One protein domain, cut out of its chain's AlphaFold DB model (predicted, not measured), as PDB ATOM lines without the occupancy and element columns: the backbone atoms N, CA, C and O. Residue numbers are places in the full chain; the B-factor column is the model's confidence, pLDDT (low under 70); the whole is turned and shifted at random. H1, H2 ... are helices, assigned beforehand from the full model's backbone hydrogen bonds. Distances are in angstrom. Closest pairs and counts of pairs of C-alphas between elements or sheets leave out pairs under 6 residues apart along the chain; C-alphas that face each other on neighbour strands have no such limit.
ATOM      1  N   ARG A  50     150.790 126.768  68.010       84.88
ATOM      2  CA  ARG A  50     149.679 126.086  67.326       84.88
ATOM      3  C   ARG A  50     149.798 124.561  67.409       84.88
ATOM      4  O   ARG A  50     148.799 123.903  67.685       84.88
ATOM      5  N   LEU A  51     151.003 124.012  67.252       84.12
ATOM      6  CA  LEU A  51     151.233 122.565  67.296       84.12
ATOM      7  C   LEU A  51     151.034 122.001  68.703       84.12
ATOM      8  O   LEU A  51     150.435 120.939  68.859       84.12
ATOM      9  N   PHE A  52     151.450 122.728  69.742       82.56
ATOM     10  CA  PHE A  52     151.175 122.333  71.127       82.56
ATOM     11  C   PHE A  52     149.676 122.295  71.413       82.56
ATOM     12  O   PHE A  52     149.174 121.295  71.923       82.56
ATOM     13  N   ARG A  53     148.943 123.347  71.028       85.94
ATOM     14  CA  ARG A  53     147.480 123.384  71.174       85.94
ATOM     15  C   ARG A  53     146.815 122.221  70.442       85.94
ATOM     16  O   ARG A  53     145.937 121.577  71.007       85.94
ATOM     17  N   GLN A  54     147.258 121.920  69.223       88.19
ATOM     18  CA  GLN A  54     146.737 120.799  68.445       88.19
ATOM     19  C   GLN A  54     146.994 119.457  69.140       88.19
ATOM     20  O   GLN A  54     146.072 118.653  69.256       88.19
ATOM     21  N   ARG A  55     148.207 119.229  69.656       89.00
ATOM     22  CA  ARG A  55     148.547 118.009  70.405       89.00
ATOM     23  C   ARG A  55     147.710 117.863  71.674       89.00
ATOM     24  O   ARG A  55     147.147 116.796  71.900       89.00
ATOM     25  N   ILE A  56     147.565 118.937  72.454       87.69
ATOM     26  CA  ILE A  56     146.720 118.954  73.658       87.69
ATOM     27  C   ILE A  56     145.267 118.642  73.292       87.69
ATOM     28  O   ILE A  56     144.649 117.784  73.921       87.69
ATOM     29  N   ALA A  57     144.727 119.282  72.252       90.25
ATOM     30  CA  ALA A  57     143.365 119.037  71.791       90.25
ATOM     31  C   ALA A  57     143.170 117.582  71.337       90.25
ATOM     32  O   ALA A  57     142.180 116.951  71.703       90.25
ATOM     33  N   THR A  58     144.123 117.019  70.591       93.44
ATOM     34  CA  THR A  58     144.088 115.614  70.161       93.44
ATOM     35  C   THR A  58     144.134 114.655  71.348       93.44
ATOM     36  O   THR A  58     143.286 113.770  71.435       93.44
ATOM     37  N   ALA A  59     145.042 114.867  72.304       91.75
ATOM     38  CA  ALA A  59     145.111 114.060  73.520       91.75
ATOM     39  C   ALA A  59     143.823 114.177  74.356       91.75
ATOM     40  O   ALA A  59     143.304 113.182  74.858       91.75
ATOM     41  N   SER A  60     143.259 115.381  74.469       90.88
ATOM     42  CA  SER A  60     141.986 115.614  75.154       90.88
ATOM     43  C   SER A  60     140.832 114.861  74.488       90.88
ATOM     44  O   SER A  60     140.075 114.179  75.176       90.88
ATOM     45  N   ARG A  61     140.724 114.922  73.154       94.94
ATOM     46  CA  ARG A  61     139.714 114.173  72.389       94.94
ATOM     47  C   ARG A  61     139.872 112.668  72.563       94.94
ATOM     48  O   ARG A  61     138.879 111.993  72.813       94.94
ATOM     49  N   SER A  62     141.100 112.156  72.485       94.69
ATOM     50  CA  SER A  62     141.394 110.732  72.680       94.69
ATOM     51  C   SER A  62     140.966 110.252  74.072       94.69
ATOM     52  O   SER A  62     140.202 109.292  74.183       94.69
ATOM     53  N   ARG A  63     141.331 110.984  75.136       94.38
ATOM     54  CA  ARG A  63     140.879 110.689  76.511       94.38
ATOM     55  C   ARG A  63     139.358 110.744  76.651       94.38
ATOM     56  O   ARG A  63     138.774 109.895  77.325       94.38
ATOM     57  N   GLY A  64     138.716 111.722  76.010       91.75
ATOM     58  CA  GLY A  64     137.259 111.851  75.984       91.75
ATOM     59  C   GLY A  64     136.576 110.664  75.305       91.75
ATOM     60  O   GLY A  64     135.629 110.106  75.859       91.75
ATOM     61  N   LEU A  65     137.092 110.234  74.149       94.12
ATOM     62  CA  LEU A  65     136.595 109.074  73.411       94.12
ATOM     63  C   LEU A  65     136.756 107.788  74.224       94.12
ATOM     64  O   LEU A  65     135.789 107.049  74.387       94.12
ATOM     65  N   HIS A  66     137.937 107.571  74.804       93.81
ATOM     66  CA  HIS A  66     138.197 106.418  75.661       93.81
ATOM     67  C   HIS A  66     137.254 106.393  76.872       93.81
ATOM     68  O   HIS A  66     136.605 105.387  77.140       93.81
ATOM     69  N   SER A  67     137.084 107.531  77.555       90.38
ATOM     70  CA  SER A  67     136.168 107.644  78.700       90.38
ATOM     71  C   SER A  67     134.704 107.432  78.308       90.38
ATOM     72  O   SER A  67     133.915 106.930  79.107       90.38
ATOM     73  N   ARG A  68     134.299 107.846  77.102       89.25
ATOM     74  CA  ARG A  68     132.955 107.590  76.564       89.25
ATOM     75  C   ARG A  68     132.750 106.100  76.300       89.25
ATOM     76  O   ARG A  68     131.763 105.562  76.784       89.25
ATOM     77  N   ASN A  69     133.675 105.466  75.584       91.56
ATOM     78  CA  ASN A  69     133.577 104.053  75.220       91.56
ATOM     79  C   ASN A  69     133.577 103.174  76.475       91.56
ATOM     80  O   ASN A  69     132.627 102.437  76.680       91.56
ATOM     81  N   ARG A  70     134.501 103.409  77.419       91.00
ATOM     82  CA  ARG A  70     134.547 102.692  78.705       91.00
ATOM     83  C   ARG A  70     133.207 102.691  79.454       91.00
ATOM     84  O   ARG A  70     132.866 101.722  80.122       91.00
ATOM     85  N   ARG A  71     132.457 103.796  79.396       88.88
ATOM     86  CA  ARG A  71     131.128 103.898  80.026       88.88
ATOM     87  C   ARG A  71     130.047 103.178  79.235       88.88
ATOM     88  O   ARG A  71     129.146 102.620  79.848       88.88
ATOM     89  N   ALA A  72     130.122 103.205  77.907       87.00
ATOM     90  CA  ALA A  72     129.228 102.424  77.061       87.00
ATOM     91  C   ALA A  72     129.417 100.924  77.330       87.00
ATOM     92  O   ALA A  72     128.443 100.256  77.662       87.00
ATOM     93  N   ASP A  73     130.665 100.449  77.340       90.12
ATOM     94  CA  ASP A  73     131.011  99.048  77.612       90.12
ATOM     95  C   ASP A  73     130.515  98.618  79.000       90.12
ATOM     96  O   ASP A  73     129.924  97.555  79.174       90.12
ATOM     97  N   LYS A  74     130.690  99.480  80.009       88.12
ATOM     98  CA  LYS A  74     130.212  99.201  81.368       88.12
ATOM     99  C   LYS A  74     128.683  99.138  81.447       88.12
ATOM    100  O   LYS A  74     128.159  98.344  82.222       88.12
ATOM    101  N   TRP A  75     127.956  99.949  80.677       87.31
ATOM    102  CA  TRP A  75     126.499  99.824  80.580       87.31
ATOM    103  C   TRP A  75     126.081  98.539  79.858       87.31
ATOM    104  O   TRP A  75     125.143  97.888  80.313       87.31
ATOM    105  N   GLU A  76     126.790  98.142  78.800       88.69
ATOM    106  CA  GLU A  76     126.549  96.881  78.083       88.69
ATOM    107  C   GLU A  76     126.752  95.658  78.982       88.69
ATOM    108  O   GLU A  76     125.936  94.741  78.948       88.69
ATOM    109  N   GLN A  77     127.752  95.691  79.866       87.94
ATOM    110  CA  GLN A  77     127.967  94.650  80.878       87.94
ATOM    111  C   GLN A  77     126.868  94.602  81.952       87.94
ATOM    112  O   GLN A  77     126.615  93.544  82.518       87.94
ATOM    113  N   GLN A  78     126.238  95.738  82.273       85.06
ATOM    114  CA  GLN A  78     125.263  95.829  83.365       85.06
ATOM    115  C   GLN A  78     123.822  95.566  82.918       85.06
ATOM    116  O   GLN A  78     123.078  94.887  83.624       85.06
ATOM    117  N   SER A  79     123.386  96.147  81.798       85.50
ATOM    118  CA  SER A  79     122.002  96.024  81.331       85.50
ATOM    119  C   SER A  79     121.848  96.443  79.870       85.50
ATOM    120  O   SER A  79     121.957  97.619  79.519       85.50
ATOM    121  N   THR A  80     121.469  95.488  79.023       87.31
ATOM    122  CA  THR A  80     121.150  95.724  77.607       87.31
ATOM    123  C   THR A  80     119.942  96.650  77.425       87.31
ATOM    124  O   THR A  80     119.952  97.515  76.549       87.31
ATOM    125  N   ALA A  81     118.931  96.540  78.294       84.38
ATOM    126  CA  ALA A  81     117.754  97.408  78.280       84.38
ATOM    127  C   ALA A  81     118.111  98.870  78.607       84.38
ATOM    128  O   ALA A  81     117.659  99.791  77.922       84.38
ATOM    129  N   ALA A  82     118.974  99.093  79.605       83.81
ATOM    130  CA  ALA A  82     119.445 100.436  79.943       83.81
ATOM    131  C   ALA A  82     120.244 101.057  78.788       83.81
ATOM    132  O   ALA A  82     120.055 102.231  78.474       83.81
ATOM    133  N   VAL A  83     121.087 100.269  78.111       88.69
ATOM    134  CA  VAL A  83     121.833 100.717  76.924       88.69
ATOM    135  C   VAL A  83     120.893 101.172  75.813       88.69
ATOM    136  O   VAL A  83     121.121 102.235  75.235       88.69
ATOM    137  N   ALA A  84     119.837 100.408  75.523       90.06
ATOM    138  CA  ALA A  84     118.858 100.774  74.502       90.06
ATOM    139  C   ALA A  84     118.191 102.125  74.825       90.06
ATOM    140  O   ALA A  84     118.218 103.039  73.998       90.06
ATOM    141  N   GLY A  85     117.701 102.300  76.057       88.50
ATOM    142  CA  GLY A  85     117.096 103.563  76.494       88.50
ATOM    143  C   GLY A  85     118.078 104.742  76.480       88.50
ATOM    144  O   GLY A  85     117.752 105.835  76.016       88.50
ATOM    145  N   LEU A  86     119.321 104.520  76.914       87.94
ATOM    146  CA  LEU A  86     120.369 105.544  76.917       87.94
ATOM    147  C   LEU A  86     120.832 105.954  75.515       87.94
ATOM    148  O   LEU A  86     121.238 107.107  75.328       87.94
ATOM    149  N   LYS A  87     120.772 105.038  74.540       88.06
ATOM    150  CA  LYS A  87     121.041 105.330  73.123       88.06
ATOM    151  C   LYS A  87     119.947 106.222  72.523       88.06
ATOM    152  O   LYS A  87     120.278 107.122  71.758       88.06
ATOM    153  N   MET A  88     118.683 106.047  72.923       89.06
ATOM    154  CA  MET A  88     117.564 106.903  72.485       89.06
ATOM    155  C   MET A  88     117.603 108.314  73.089       89.06
ATOM    156  O   MET A  88     117.076 109.273  72.516       89.06
ATOM    157  N   LEU A  89     118.209 108.456  74.268       87.69
ATOM    158  CA  LEU A  89     118.291 109.720  74.985       87.69
ATOM    159  C   LEU A  89     119.452 110.569  74.463       87.69
ATOM    160  O   LEU A  89     120.560 110.483  74.979       87.69
ATOM    161  N   GLU A  90     119.245 111.421  73.461       88.81
ATOM    162  CA  GLU A  90     120.304 112.315  72.968       88.81
ATOM    163  C   GLU A  90     120.723 113.391  73.986       88.81
ATOM    164  O   GLU A  90     119.923 113.866  74.791       88.81
ATOM    165  N   TRP A  91     121.984 113.841  73.921       85.75
ATOM    166  CA  TRP A  91     122.490 114.886  74.827       85.75
ATOM    167  C   TRP A  91     121.746 116.218  74.680       85.75
ATOM    168  O   TRP A  91     121.490 116.888  75.674       85.75
ATOM    169  N   ASN A  92     121.358 116.572  73.454       87.38
ATOM    170  CA  ASN A  92     120.587 117.785  73.176       87.38
ATOM    171  C   ASN A  92     119.129 117.652  73.627       87.38
ATOM    172  O   ASN A  92     118.480 118.655  73.922       87.38
ATOM    173  N   ARG A  93     118.617 116.416  73.680       86.56
ATOM    174  CA  ARG A  93     117.231 116.123  74.047       86.56
ATOM    175  C   ARG A  93     117.011 116.188  75.551       86.56
ATOM    176  O   ARG A  93     115.934 116.599  75.947       86.56
ATOM    177  N   LEU A  94     118.027 115.880  76.363       85.44
ATOM    178  CA  LEU A  94     117.977 115.988  77.831       85.44
ATOM    179  C   LEU A  94     117.390 117.321  78.318       85.44
ATOM    180  O   LEU A  94     116.510 117.311  79.164       85.44
ATOM    181  N   ARG A  95     117.831 118.442  77.731       83.69
ATOM    182  CA  ARG A  95     117.397 119.807  78.094       83.69
ATOM    183  C   ARG A  95     116.047 120.224  77.500       83.69
ATOM    184  O   ARG A  95     115.630 121.365  77.639       83.69
ATOM    185  N   ARG A  96     115.420 119.346  76.714       87.88
ATOM    186  CA  ARG A  96     114.172 119.614  75.979       87.88
ATOM    187  C   ARG A  96     113.024 118.723  76.445       87.88
ATOM    188  O   ARG A  96     111.953 118.755  75.845       87.88
ATOM    189  N   ILE A  97     113.244 117.888  77.460       86.81
ATOM    190  CA  ILE A  97     112.191 117.043  78.019       86.81
ATOM    191  C   ILE A  97     111.258 117.945  78.827       86.81
ATOM    192  O   ILE A  97     111.636 118.482  79.863       86.81
ATOM    193  N   VAL A  98     110.036 118.123  78.327       83.75
ATOM    194  CA  VAL A  98     108.998 118.912  78.997       83.75
ATOM    195  C   VAL A  98     108.661 118.267  80.344       83.75
ATOM    196  O   VAL A  98     108.517 117.050  80.433       83.75
ATOM    197  N   GLY A  99     108.558 119.084  81.395       85.00
ATOM    198  CA  GLY A  99     108.283 118.619  82.760       85.00
ATOM    199  C   GLY A  99     109.508 118.091  83.512       85.00
ATOM    200  O   GLY A  99     109.393 117.713  84.677       85.00
ATOM    201  N   LEU A 100     110.691 118.090  82.889       85.69
ATOM    202  CA  LEU A 100     111.930 117.749  83.573       85.69
ATOM    203  C   LEU A 100     112.477 118.988  84.293       85.69
ATOM    204  O   LEU A 100     112.951 119.929  83.666       85.69
ATOM    205  N   GLY A 101     112.409 118.996  85.625       87.06
ATOM    206  CA  GLY A 101     113.040 120.048  86.424       87.06
ATOM    207  C   GLY A 101     114.579 119.983  86.373       87.06
ATOM    208  O   GLY A 101     115.139 118.948  85.993       87.06
ATOM    209  N   PRO A 102     115.290 121.026  86.849       85.38
ATOM    210  CA  PRO A 102     116.759 121.073  86.855       85.38
ATOM    211  C   PRO A 102     117.417 119.848  87.508       85.38
ATOM    212  O   PRO A 102     118.455 119.354  87.065       85.38
ATOM    213  N   TRP A 103     116.779 119.313  88.552       83.25
ATOM    214  CA  TRP A 103     117.235 118.103  89.227       83.25
ATOM    215  C   TRP A 103     117.104 116.851  88.351       83.25
ATOM    216  O   TRP A 103     118.027 116.039  88.293       83.25
ATOM    217  N   GLY A 104     115.993 116.709  87.622       84.31
ATOM    218  CA  GLY A 104     115.770 115.590  86.704       84.31
ATOM    219  C   GLY A 104     116.769 115.592  85.546       84.31
ATOM    220  O   GLY A 104     117.310 114.544  85.193       84.31
ATOM    221  N   GLU A 105     117.099 116.773  85.015       87.62
ATOM    222  CA  GLU A 105     118.165 116.926  84.018       87.62
ATOM    223  C   GLU A 105     119.515 116.457  84.557       87.62
ATOM    224  O   GLU A 105     120.209 115.665  83.913       87.62
ATOM    225  N   GLN A 106     119.880 116.911  85.758       86.62
ATOM    226  CA  GLN A 106     121.128 116.513  86.399       86.62
ATOM    227  C   GLN A 106     121.167 115.005  86.664       86.62
ATOM    228  O   GLN A 106     122.216 114.373  86.496       86.62
ATOM    229  N   LEU A 107     120.034 114.420  87.050       86.12
ATOM    230  CA  LEU A 107     119.920 112.993  87.290       86.12
ATOM    231  C   LEU A 107     120.127 112.192  86.003       86.12
ATOM    232  O   LEU A 107     120.974 111.298  85.976       86.12
ATOM    233  N   LEU A 108     119.412 112.529  84.928       87.94
ATOM    234  CA  LEU A 108     119.558 111.847  83.641       87.94
ATOM    235  C   LEU A 108     120.962 112.038  83.053       87.94
ATOM    236  O   LEU A 108     121.523 111.108  82.468       87.94
ATOM    237  N   LEU A 109     121.568 113.211  83.256       87.88
ATOM    238  CA  LEU A 109     122.958 113.464  82.894       87.88
ATOM    239  C   LEU A 109     123.897 112.507  83.641       87.88
ATOM    240  O   LEU A 109     124.724 111.845  83.013       87.88
ATOM    241  N   ARG A 110     123.764 112.393  84.967       87.38
ATOM    242  CA  ARG A 110     124.570 111.468  85.782       87.38
ATOM    243  C   ARG A 110     124.337 110.015  85.386       87.38
ATOM    244  O   ARG A 110     125.312 109.273  85.296       87.38
ATOM    245  N   LEU A 111     123.095 109.645  85.077       87.25
ATOM    246  CA  LEU A 111     122.724 108.314  84.603       87.25
ATOM    247  C   LEU A 111     123.449 107.981  83.306       87.25
ATOM    248  O   LEU A 111     124.206 107.015  83.237       87.25
ATOM    249  N   LYS A 112     123.342 108.849  82.307       88.00
ATOM    250  CA  LYS A 112     124.009 108.643  81.022       88.00
ATOM    251  C   LYS A 112     125.537 108.668  81.127       88.00
ATOM    252  O   LYS A 112     126.221 107.922  80.431       88.00
ATOM    253  N   LEU A 113     126.088 109.502  82.010       87.25
ATOM    254  CA  LEU A 113     127.527 109.540  82.293       87.25
ATOM    255  C   LEU A 113     127.987 108.403  83.217       87.25
ATOM    256  O   LEU A 113     129.191 108.319  83.465       87.25
ATOM    257  N   GLN A 114     127.071 107.576  83.730       84.25
ATOM    258  CA  GLN A 114     127.322 106.570  84.764       84.25
ATOM    259  C   GLN A 114     128.104 107.132  85.965       84.25
ATOM    260  O   GLN A 114     128.952 106.467  86.558       84.25
ATOM    261  N   ALA A 115     127.838 108.395  86.292       81.25
ATOM    262  CA  ALA A 115     128.520 109.178  87.315       81.25
ATOM    263  C   ALA A 115     127.688 109.235  88.602       81.25
ATOM    264  O   ALA A 115     127.572 110.280  89.242       81.25
ATOM    265  N   PHE A 116     127.059 108.116  88.955       72.19
ATOM    266  CA  PHE A 116     126.405 107.997  90.246       72.19
ATOM    267  C   PHE A 116     127.463 107.865  91.321       72.19
ATOM    268  O   PHE A 116     128.298 106.961  91.289       72.19
TER     269      PHE A 116
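AT A GLANCE: This is residues 50 to 116 of the 156 residues of the protein "Reverse transcriptase" of Phytophthora megakarya (UniProt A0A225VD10). The model is a lopsided V of helices: the long helix H1 makes one limb, and the short helices H2, H3 and H4 make the other. H2 folds back from the last part of H1 as a helical hairpin, H3 follows farther out on that limb, and H4 turns back toward H2, while residues 50 to 66 of H1 stick out as a free arm. The printed part has 67 residues, with four named helices in the order H1, H2, H3, H4 and no named strand, and its class is all helix. The whole is loose, with a radius of gyration of the C-alphas of 15.0 A, and elongated, spanning 45 by 28 by 20 A.

HOW THE PARTS SIT: H1, residues 50 to 78, is the longest helix, and its residues 50 to 66 stand free. H1 touches H2, residues 80 to 88, with residues 72 to 76 alone; the closest C-alphas, those of Trp 75 and Val 83, are 6.0 A apart. The two form a helical hairpin, running opposite ways at a steep tilt of 44 degrees. H2 is close to but not clearly touching H4, residues 102 to 112; their closest C-alphas, those of Leu 86 and Lys 112, are 6.3 A apart. These two run opposite ways at a steep tilt of 55 degrees. H3, residues 91 to 94, and H4 only just touch, with 3 pairs of C-alphas within 8 A, the closest being those of Leu 94 and Glu 105 at 6.3 A. H1 is apart from H3 and from H4, and H2 is apart from H3. In H1, H2 and H4 every O i to N i+4 pair is within hydrogen-bond range; H3 is too short for such a pair, and its one O i to N i+3 pair is not within range.

IN THESE COORDINATES: H1 begins at C-alpha 50, at (149.679, 126.086, 67.326), and ends at C-alpha 78, at (125.263, 95.829, 83.365), 42.1 A from its first C-alpha. H2 has 9 residues and measures 12.8 A from first to last C-alpha. H3, with 4 residues, measures 5.5 A. H4 has 11 residues, measures 15.5 A and ends at C-alpha 112, at (124.009, 108.643, 81.022).

THE WHOLE: The two C-alphas farthest apart are those of Leu 51 and Gly 99, at 45.8 A. Without the free stretch, the body of 50 residues spans 31 by 18 by 15 A. The links from H1 to H2 and from H2 to H3 are tight, and that from H3 to H4, 7 residues, is short. The printed part has no cut. The mean pLDDT of the printed part is 87.6, and no printed residue is under 70.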